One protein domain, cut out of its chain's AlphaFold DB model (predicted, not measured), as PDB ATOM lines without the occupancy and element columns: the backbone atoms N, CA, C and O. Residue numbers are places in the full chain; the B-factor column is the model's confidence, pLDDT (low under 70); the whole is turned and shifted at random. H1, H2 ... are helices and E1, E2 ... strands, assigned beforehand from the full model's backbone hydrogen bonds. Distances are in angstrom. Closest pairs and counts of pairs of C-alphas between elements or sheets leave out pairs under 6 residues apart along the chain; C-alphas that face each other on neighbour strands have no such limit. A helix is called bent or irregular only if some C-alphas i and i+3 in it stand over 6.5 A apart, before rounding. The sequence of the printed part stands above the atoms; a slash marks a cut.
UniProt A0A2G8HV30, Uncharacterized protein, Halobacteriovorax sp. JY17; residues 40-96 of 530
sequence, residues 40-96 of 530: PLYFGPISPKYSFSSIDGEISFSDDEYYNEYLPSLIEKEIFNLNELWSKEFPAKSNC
ATOM      1  N   PRO A  40     -10.647  10.125   5.492       63.78
ATOM      2  CA  PRO A  40     -10.534  11.571   5.604       63.78
ATOM      3  C   PRO A  40     -10.369  12.167   4.202       63.78
ATOM      4  O   PRO A  40      -9.875  11.493   3.297       63.78
ATOM      5  N   LEU A  41     -10.776  13.424   4.007       65.88
ATOM      6  CA  LEU A  41     -10.542  14.106   2.734       65.88
ATOM      7  C   LEU A  41      -9.051  14.010   2.391       65.88
ATOM      8  O   LEU A  41      -8.204  14.567   3.089       65.88
ATOM      9  N   TYR A  42      -8.743  13.252   1.343       66.25
ATOM     10  CA  TYR A  42      -7.386  13.082   0.865       66.25
ATOM     11  C   TYR A  42      -6.981  14.346   0.107       66.25
ATOM     12  O   TYR A  42      -7.562  14.678  -0.928       66.25
ATOM     13  N   PHE A  43      -5.990  15.056   0.641       67.44
ATOM     14  CA  PHE A  43      -5.409  16.253   0.025       67.44
ATOM     15  C   PHE A  43      -4.013  15.991  -0.556       67.44
ATOM     16  O   PHE A  43      -3.319  16.934  -0.938       67.44
ATOM     17  N   GLY A  44      -3.582  14.727  -0.590       70.62
ATOM     18  CA  GLY A  44      -2.251  14.369  -1.051       70.62
ATOM     19  C   GLY A  44      -2.094  14.533  -2.572       70.62
ATOM     20  O   GLY A  44      -3.071  14.452  -3.323       70.62
ATOM     21  N   PRO A  45      -0.868  14.804  -3.043       61.28
ATOM     22  CA  PRO A  45      -0.615  15.085  -4.451       61.28
ATOM     23  C   PRO A  45      -0.503  13.840  -5.348       61.28
ATOM     24  O   PRO A  45      -0.545  14.007  -6.568       61.28
ATOM     25  N   ILE A  46      -0.291  12.629  -4.803       75.25
ATOM     26  CA  ILE A  46       0.228  11.494  -5.593       75.25
ATOM     27  C   ILE A  46      -0.662  10.246  -5.546       75.25
ATOM     28  O   ILE A  46      -1.071   9.760  -6.603       75.25
ATOM     29  N   SER A  47      -0.935   9.677  -4.369       76.75
ATOM     30  CA  SER A  47      -1.659   8.407  -4.243       76.75
ATOM     31  C   SER A  47      -2.720   8.402  -3.130       76.75
ATOM     32  O   SER A  47      -2.363   8.509  -1.958       76.75
ATOM     33  N   PRO A  48      -4.005   8.118  -3.440       75.62
ATOM     34  CA  PRO A  48      -5.069   7.976  -2.437       75.62
ATOM     35  C   PRO A  48      -5.026   6.630  -1.691       75.62
ATOM     36  O   PRO A  48      -5.956   6.294  -0.956       75.62
ATOM     37  N   LYS A  49      -3.992   5.808  -1.914       80.81
ATOM     38  CA  LYS A  49      -3.787   4.572  -1.151       80.81
ATOM     39  C   LYS A  49      -3.549   4.909   0.318       80.81
ATOM     40  O   LYS A  49      -2.947   5.933   0.628       80.81
ATOM     41  N   TYR A  50      -3.999   4.031   1.201       79.62
ATOM     42  CA  TYR A  50      -3.845   4.189   2.639       79.62
ATOM     43  C   TYR A  50      -3.592   2.842   3.314       79.62
ATOM     44  O   TYR A  50      -3.945   1.788   2.774       79.62
ATOM     45  N   SER A  51      -3.002   2.895   4.502       76.31
ATOM     46  CA  SER A  51      -2.889   1.787   5.440       76.31
ATOM     47  C   SER A  51      -3.750   2.054   6.677       76.31
ATOM     48  O   SER A  51      -4.185   3.180   6.937       76.31
ATOM     49  N   PHE A  52      -4.035   0.991   7.426       75.31
ATOM     50  CA  PHE A  52      -4.800   1.046   8.664       75.31
ATOM     51  C   PHE A  52      -3.948   0.516   9.815       75.31
ATOM     52  O   PHE A  52      -3.438  -0.606   9.756       75.31
ATOM     53  N   SER A  53      -3.834   1.303  10.879       77.12
ATOM     54  CA  SER A  53      -3.127   0.902  12.089       77.12
ATOM     55  C   SER A  53      -3.993  -0.020  12.949       77.12
ATOM     56  O   SER A  53      -5.055   0.353  13.443       77.12
ATOM     57  N   SER A  54      -3.505  -1.237  13.204       72.00
ATOM     58  CA  SER A  54      -4.157  -2.199  14.112       72.00
ATOM     59  C   SER A  54      -4.007  -1.853  15.605       72.00
ATOM     60  O   SER A  54      -4.516  -2.570  16.474       72.00
ATOM     61  N   ILE A  55      -3.299  -0.766  15.924       73.75
ATOM     62  CA  ILE A  55      -2.992  -0.345  17.294       73.75
ATOM     63  C   ILE A  55      -4.065   0.618  17.806       73.75
ATOM     64  O   ILE A  55      -4.671   0.362  18.851       73.75
ATOM     65  N   ASP A  56      -4.298   1.690  17.051       73.56
ATOM     66  CA  ASP A  56      -5.135   2.845  17.397       73.56
ATOM     67  C   ASP A  56      -6.299   3.071  16.415       73.56
ATOM     68  O   ASP A  56      -7.253   3.768  16.753       73.56
ATOM     69  N   GLY A  57      -6.280   2.421  15.249       74.31
ATOM     70  CA  GLY A  57      -7.316   2.541  14.229       74.31
ATOM     71  C   GLY A  57      -7.137   3.726  13.285       74.31
ATOM     72  O   GLY A  57      -8.047   4.029  12.509       74.31
ATOM     73  N   GLU A  58      -5.985   4.402  13.346       78.75
ATOM     74  CA  GLU A  58      -5.674   5.527  12.468       78.75
ATOM     75  C   GLU A  58      -5.483   5.063  11.017       78.75
ATOM     76  O   GLU A  58      -4.896   4.013  10.737       78.75
ATOM     77  N   ILE A  59      -5.986   5.872  10.084       77.25
ATOM     78  CA  ILE A  59      -5.763   5.714   8.647       77.25
ATOM     79  C   ILE A  59      -4.601   6.629   8.263       77.25
ATOM     80  O   ILE A  59      -4.679   7.834   8.494       77.25
ATOM     81  N   SER A  60      -3.554   6.068   7.660       81.50
ATOM     82  CA  SER A  60      -2.422   6.835   7.125       81.50
ATOM     83  C   SER A  60      -2.386   6.702   5.609       81.50
ATOM     84  O   SER A  60      -2.391   5.588   5.088       81.50
ATOM     85  N   PHE A  61      -2.376   7.817   4.876       84.56
ATOM     86  CA  PHE A  61      -2.234   7.771   3.419       84.56
ATOM     87  C   PHE A  61      -0.790   7.468   3.029       84.56
ATOM     88  O   PHE A  61       0.135   7.877   3.721       84.56
ATOM     89  N   SER A  62      -0.579   6.812   1.889       84.88
ATOM     90  CA  SER A  62       0.765   6.446   1.425       84.88
ATOM     91  C   SER A  62       1.688   7.651   1.234       84.88
ATOM     92  O   SER A  62       2.899   7.517   1.372       84.88
ATOM     93  N   ASP A  63       1.136   8.829   0.934       82.44
ATOM     94  CA  ASP A  63       1.914  10.067   0.858       82.44
ATOM     95  C   ASP A  63       2.387  10.509   2.254       82.44
ATOM     96  O   ASP A  63       3.549  10.876   2.419       82.44
ATOM     97  N   ASP A  64       1.520  10.421   3.266       84.25
ATOM     98  CA  ASP A  64       1.867  10.723   4.658       84.25
ATOM     99  C   ASP A  64       2.863   9.698   5.200       84.25
ATOM    100  O   ASP A  64       3.842  10.070   5.840       84.25
ATOM    101  N   GLU A  65       2.668   8.412   4.894       82.44
ATOM    102  CA  GLU A  65       3.633   7.356   5.200       82.44
ATOM    103  C   GLU A  65       4.982   7.637   4.546       82.44
ATOM    104  O   GLU A  65       6.001   7.535   5.215       82.44
ATOM    105  N   TYR A  66       5.007   8.055   3.278       83.62
ATOM    106  CA  TYR A  66       6.248   8.419   2.596       83.62
ATOM    107  C   TYR A  66       6.966   9.574   3.304       83.62
ATOM    108  O   TYR A  66       8.171   9.486   3.547       83.62
ATOM    109  N   TYR A  67       6.249  10.639   3.676       82.81
ATOM    110  CA  TYR A  67       6.839  11.750   4.429       82.81
ATOM    111  C   TYR A  67       7.321  11.315   5.816       82.81
ATOM    112  O   TYR A  67       8.415  11.702   6.236       82.81
ATOM    113  N   ASN A  68       6.534  10.487   6.504       82.31
ATOM    114  CA  ASN A  68       6.858   9.972   7.828       82.31
ATOM    115  C   ASN A  68       8.041   8.998   7.790       82.31
ATOM    116  O   ASN A  68       8.847   9.022   8.712       82.31
ATOM    117  N   GLU A  69       8.190   8.195   6.733       83.06
ATOM    118  CA  GLU A  69       9.299   7.255   6.536       83.06
ATOM    119  C   GLU A  69      10.546   7.904   5.912       83.06
ATOM    120  O   GLU A  69      11.639   7.348   6.041       83.06
ATOM    121  N   TYR A  70      10.443   9.092   5.301       85.62
ATOM    122  CA  TYR A  70      11.572   9.761   4.644       85.62
ATOM    123  C   TYR A  70      12.752   9.985   5.601       85.62
ATOM    124  O   TYR A  70      13.860   9.518   5.337       85.62
ATOM    125  N   LEU A  71      12.530  10.642   6.745       84.00
ATOM    126  CA  LEU A  71      13.589  10.863   7.738       84.00
ATOM    127  C   LEU A  71      14.079   9.561   8.404       84.00
ATOM    128  O   LEU A  71      15.297   9.372   8.459       84.00
ATOM    129  N   PRO A  72      13.202   8.640   8.858       85.19
ATOM    130  CA  PRO A  72      13.619   7.329   9.355       85.19
ATOM    131  C   PRO A  72      14.495   6.544   8.382       85.19
ATOM    132  O   PRO A  72      15.466   5.927   8.812       85.19
ATOM    133  N   SER A  73      14.194   6.598   7.081       84.31
ATOM    134  CA  SER A  73      14.968   5.900   6.047       84.31
ATOM    135  C   SER A  73      16.375   6.473   5.839       84.31
ATOM    136  O   SER A  73      17.262   5.753   5.386       84.31
ATOM    137  N   LEU A  74      16.590   7.751   6.178       86.00
ATOM    138  CA  LEU A  74      17.873   8.444   6.023       86.00
ATOM    139  C   LEU A  74      18.776   8.356   7.258       86.00
ATOM    140  O   LEU A  74      19.982   8.569   7.132       86.00
ATOM    141  N   ILE A  75      18.206   8.104   8.439       85.88
ATOM    142  CA  ILE A  75      18.944   8.033   9.706       85.88
ATOM    143  C   ILE A  75      19.138   6.564  10.098       85.88
ATOM    144  O   ILE A  75      20.170   5.982   9.782       85.88
ATOM    145  N   GLU A  76      18.157   5.975  10.784       86.69
ATOM    146  CA  GLU A  76      18.161   4.584  11.242       86.69
ATOM    147  C   GLU A  76      16.723   4.208  11.628       86.69
ATOM    148  O   GLU A  76      16.158   4.759  12.580       86.69
ATOM    149  N   LYS A  77      16.099   3.303  10.862       85.31
ATOM    150  CA  LYS A  77      14.669   2.969  10.995       85.31
ATOM    151  C   LYS A  77      14.356   2.397  12.381       85.31
ATOM    152  O   LYS A  77      13.290   2.644  12.934       85.31
ATOM    153  N   GLU A  78      15.309   1.692  12.974       85.50
ATOM    154  CA  GLU A  78      15.221   1.040  14.275       85.50
ATOM    155  C   GLU A  78      14.942   2.029  15.414       85.50
ATOM    156  O   GLU A  78      14.158   1.716  16.309       85.50
ATOM    157  N   ILE A  79      15.522   3.236  15.373       85.81
ATOM    158  CA  ILE A  79      15.308   4.267  16.403       85.81
ATOM    159  C   ILE A  79      13.865   4.782  16.351       85.81
ATOM    160  O   ILE A  79      13.219   4.953  17.387       85.81
ATOM    161  N   PHE A  80      13.343   5.003  15.144       85.75
ATOM    162  CA  PHE A  80      11.971   5.468  14.950       85.75
ATOM    163  C   PHE A  80      10.956   4.372  15.267       85.75
ATOM    164  O   PHE A  80       9.989   4.654  15.969       85.75
ATOM    165  N   ASN A  81      11.229   3.124  14.874       85.94
ATOM    166  CA  ASN A  81      10.424   1.968  15.266       85.94
ATOM    167  C   ASN A  81      10.384   1.809  16.792       85.94
ATOM    168  O   ASN A  81       9.333   1.525  17.355       85.94
ATOM    169  N   LEU A  82      11.513   2.008  17.487       87.38
ATOM    170  CA  LEU A  82      11.552   1.951  18.948       87.38
ATOM    171  C   LEU A  82      10.716   3.075  19.573       87.38
ATOM    172  O   LEU A  82       9.999   2.838  20.543       87.38
ATOM    173  N   ASN A  83      10.783   4.288  19.018       87.62
ATOM    174  CA  ASN A  83       9.964   5.406  19.475       87.62
ATOM    175  C   ASN A  83       8.467   5.159  19.232       87.62
ATOM    176  O   ASN A  83       7.662   5.409  20.125       87.62
ATOM    177  N   GLU A  84       8.082   4.648  18.065       84.69
ATOM    178  CA  GLU A  84       6.699   4.265  17.760       84.69
ATOM    179  C   GLU A  84       6.214   3.159  18.702       84.69
ATOM    180  O   GLU A  84       5.138   3.266  19.297       84.69
ATOM    181  N   LEU A  85       7.054   2.150  18.944       87.69
ATOM    182  CA  LEU A  85       6.763   1.096  19.901       87.69
ATOM    183  C   LEU A  85       6.543   1.671  21.304       87.69
ATOM    184  O   LEU A  85       5.600   1.282  21.983       87.69
ATOM    185  N   TRP A  86       7.370   2.616  21.755       87.81
ATOM    186  CA  TRP A  86       7.278   3.167  23.112       87.81
ATOM    187  C   TRP A  86       6.157   4.195  23.294       87.81
ATOM    188  O   TRP A  86       5.562   4.277  24.368       87.81
ATOM    189  N   SER A  87       5.859   4.977  22.256       86.25
ATOM    190  CA  SER A  87       4.873   6.064  22.304       86.25
ATOM    191  C   SER A  87       3.462   5.628  21.916       86.25
ATOM    192  O   SER A  87       2.501   6.174  22.462       86.25
ATOM    193  N   LYS A  88       3.321   4.639  21.024       82.56
ATOM    194  CA  LYS A  88       2.027   4.157  20.519       82.56
ATOM    195  C   LYS A  88       1.735   2.715  20.923       82.56
ATOM    196  O   LYS A  88       0.763   2.472  21.642       82.56
ATOM    197  N   GLU A  89       2.559   1.750  20.498       83.31
ATOM    198  CA  GLU A  89       2.229   0.327  20.691       83.31
ATOM    199  C   GLU A  89       2.182  -0.075  22.157       83.31
ATOM    200  O   GLU A  89       1.217  -0.702  22.591       83.31
ATOM    201  N   PHE A  90       3.221   0.263  22.916       85.56
ATOM    202  CA  PHE A  90       3.380  -0.192  24.284       85.56
ATOM    203  C   PHE A  90       2.248   0.331  25.171       85.56
ATOM    204  O   PHE A  90       1.588  -0.510  25.772       85.56
ATOM    205  N   PRO A  91       1.905   1.637  25.205       84.06
ATOM    206  CA  PRO A  91       0.779   2.116  26.008       84.06
ATOM    207  C   PRO A  91      -0.572   1.518  25.592       84.06
ATOM    208  O   PRO A  91      -1.406   1.219  26.450       84.06
ATOM    209  N   ALA A  92      -0.818   1.328  24.292       79.69
ATOM    210  CA  ALA A  92      -2.077   0.759  23.814       79.69
ATOM    211  C   ALA A  92      -2.201  -0.730  24.180       79.69
ATOM    212  O   ALA A  92      -3.200  -1.157  24.770       79.69
ATOM    213  N   LYS A  93      -1.159  -1.516  23.881       83.31
ATOM    214  CA  LYS A  93      -1.119  -2.968  24.098       83.31
ATOM    215  C   LYS A  93      -0.861  -3.346  25.558       83.31
ATOM    216  O   LYS A  93      -1.287  -4.419  25.967       83.31
ATOM    217  N   SER A  94      -0.236  -2.496  26.374       84.69
ATOM    218  CA  SER A  94      -0.090  -2.740  27.817       84.69
ATOM    219  C   SER A  94      -1.415  -2.561  28.554       84.69
ATOM    220  O   SER A  94      -1.719  -3.307  29.482       84.69
ATOM    221  N   ASN A  95      -2.219  -1.575  28.141       85.75
ATOM    222  CA  ASN A  95      -3.498  -1.268  28.777       85.75
ATOM    223  C   ASN A  95      -4.602  -2.247  28.381       85.75
ATOM    224  O   ASN A  95      -5.425  -2.592  29.227       85.75
ATOM    225  N   CYS A  96      -4.633  -2.691  27.124       89.44
ATOM    226  CA  CYS A  96      -5.475  -3.794  26.671       89.44
ATOM    227  C   CYS A  96      -4.687  -4.648  25.669       89.44
ATOM    228  O   CYS A  96      -4.640  -4.297  24.487       89.44
TER     229      CYS A  96
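AT A GLANCE: This is residues 40 to 96 of the 530 residues of an uncharacterized protein of Halobacteriovorax sp. JY17 (UniProt A0A2G8HV30). Two helices, H1 and H2, meet near their joined ends as a V, and a small hairpin of two short strands, E1 and E2, leads into the free end of H1 and runs across the open side of the V. The frame is loose and flat, with few contacts between its parts. The printed part has 57 residues, with E1, E2, H1 and H2 in this order along the chain; the sheet, E1 - E2, is antiparallel and the class is mostly helix. The radius of gyration of the C-alphas is 12.9 A, and the spans are 36 by 28 by 11 A.

IN THESE COORDINATES: Residues 40 to 49 come before E1, residues 50 to 52, which begins at C-alpha 50 (-3.845, 4.189, 2.639). E2 is residues 59 to 61. H1, residues 62 to 74, is 17.8 A long. H2, residues 77 to 95, is 25.8 A long and ends at C-alpha 95 (-3.498, -1.268, 28.777). Both helices are only just irregular: C-alphas 68 and 71 are 6.8 A apart, and C-alphas 87 and 90 are 6.7 A apart. H2 has a kink of 35 degrees near residue 84.

HOW THE PARTS SIT: E1 and E2 form a hairpin, antiparallel at 155 degrees, with N 51 and O 60 within hydrogen-bond range at 2.8 A. The closest C-alphas of E1 and H1, those of Tyr 50 and Ser 62, are 5.3 A apart. H1 and H2 are close but not clearly touching; their closest C-alphas, those of Pro 72 and Phe 80, are 6.1 A apart. They run opposite ways at a steep tilt of 58 degrees. E1 and E2 are apart from H2. Of the O i to N i+4 pairs, 7 of 9 in H1 and 13 of 15 in H2 are within hydrogen-bond range.

THE WHOLE: The C-alphas farthest apart, those of Pro 45 and Asn 95, are 37.1 A apart. The printed part has no cut. The links E2 to H1 and H1 to H2 are tight, and E1 to E2 is short. Residues 40 to 43 and residue 45 have pLDDT under 70.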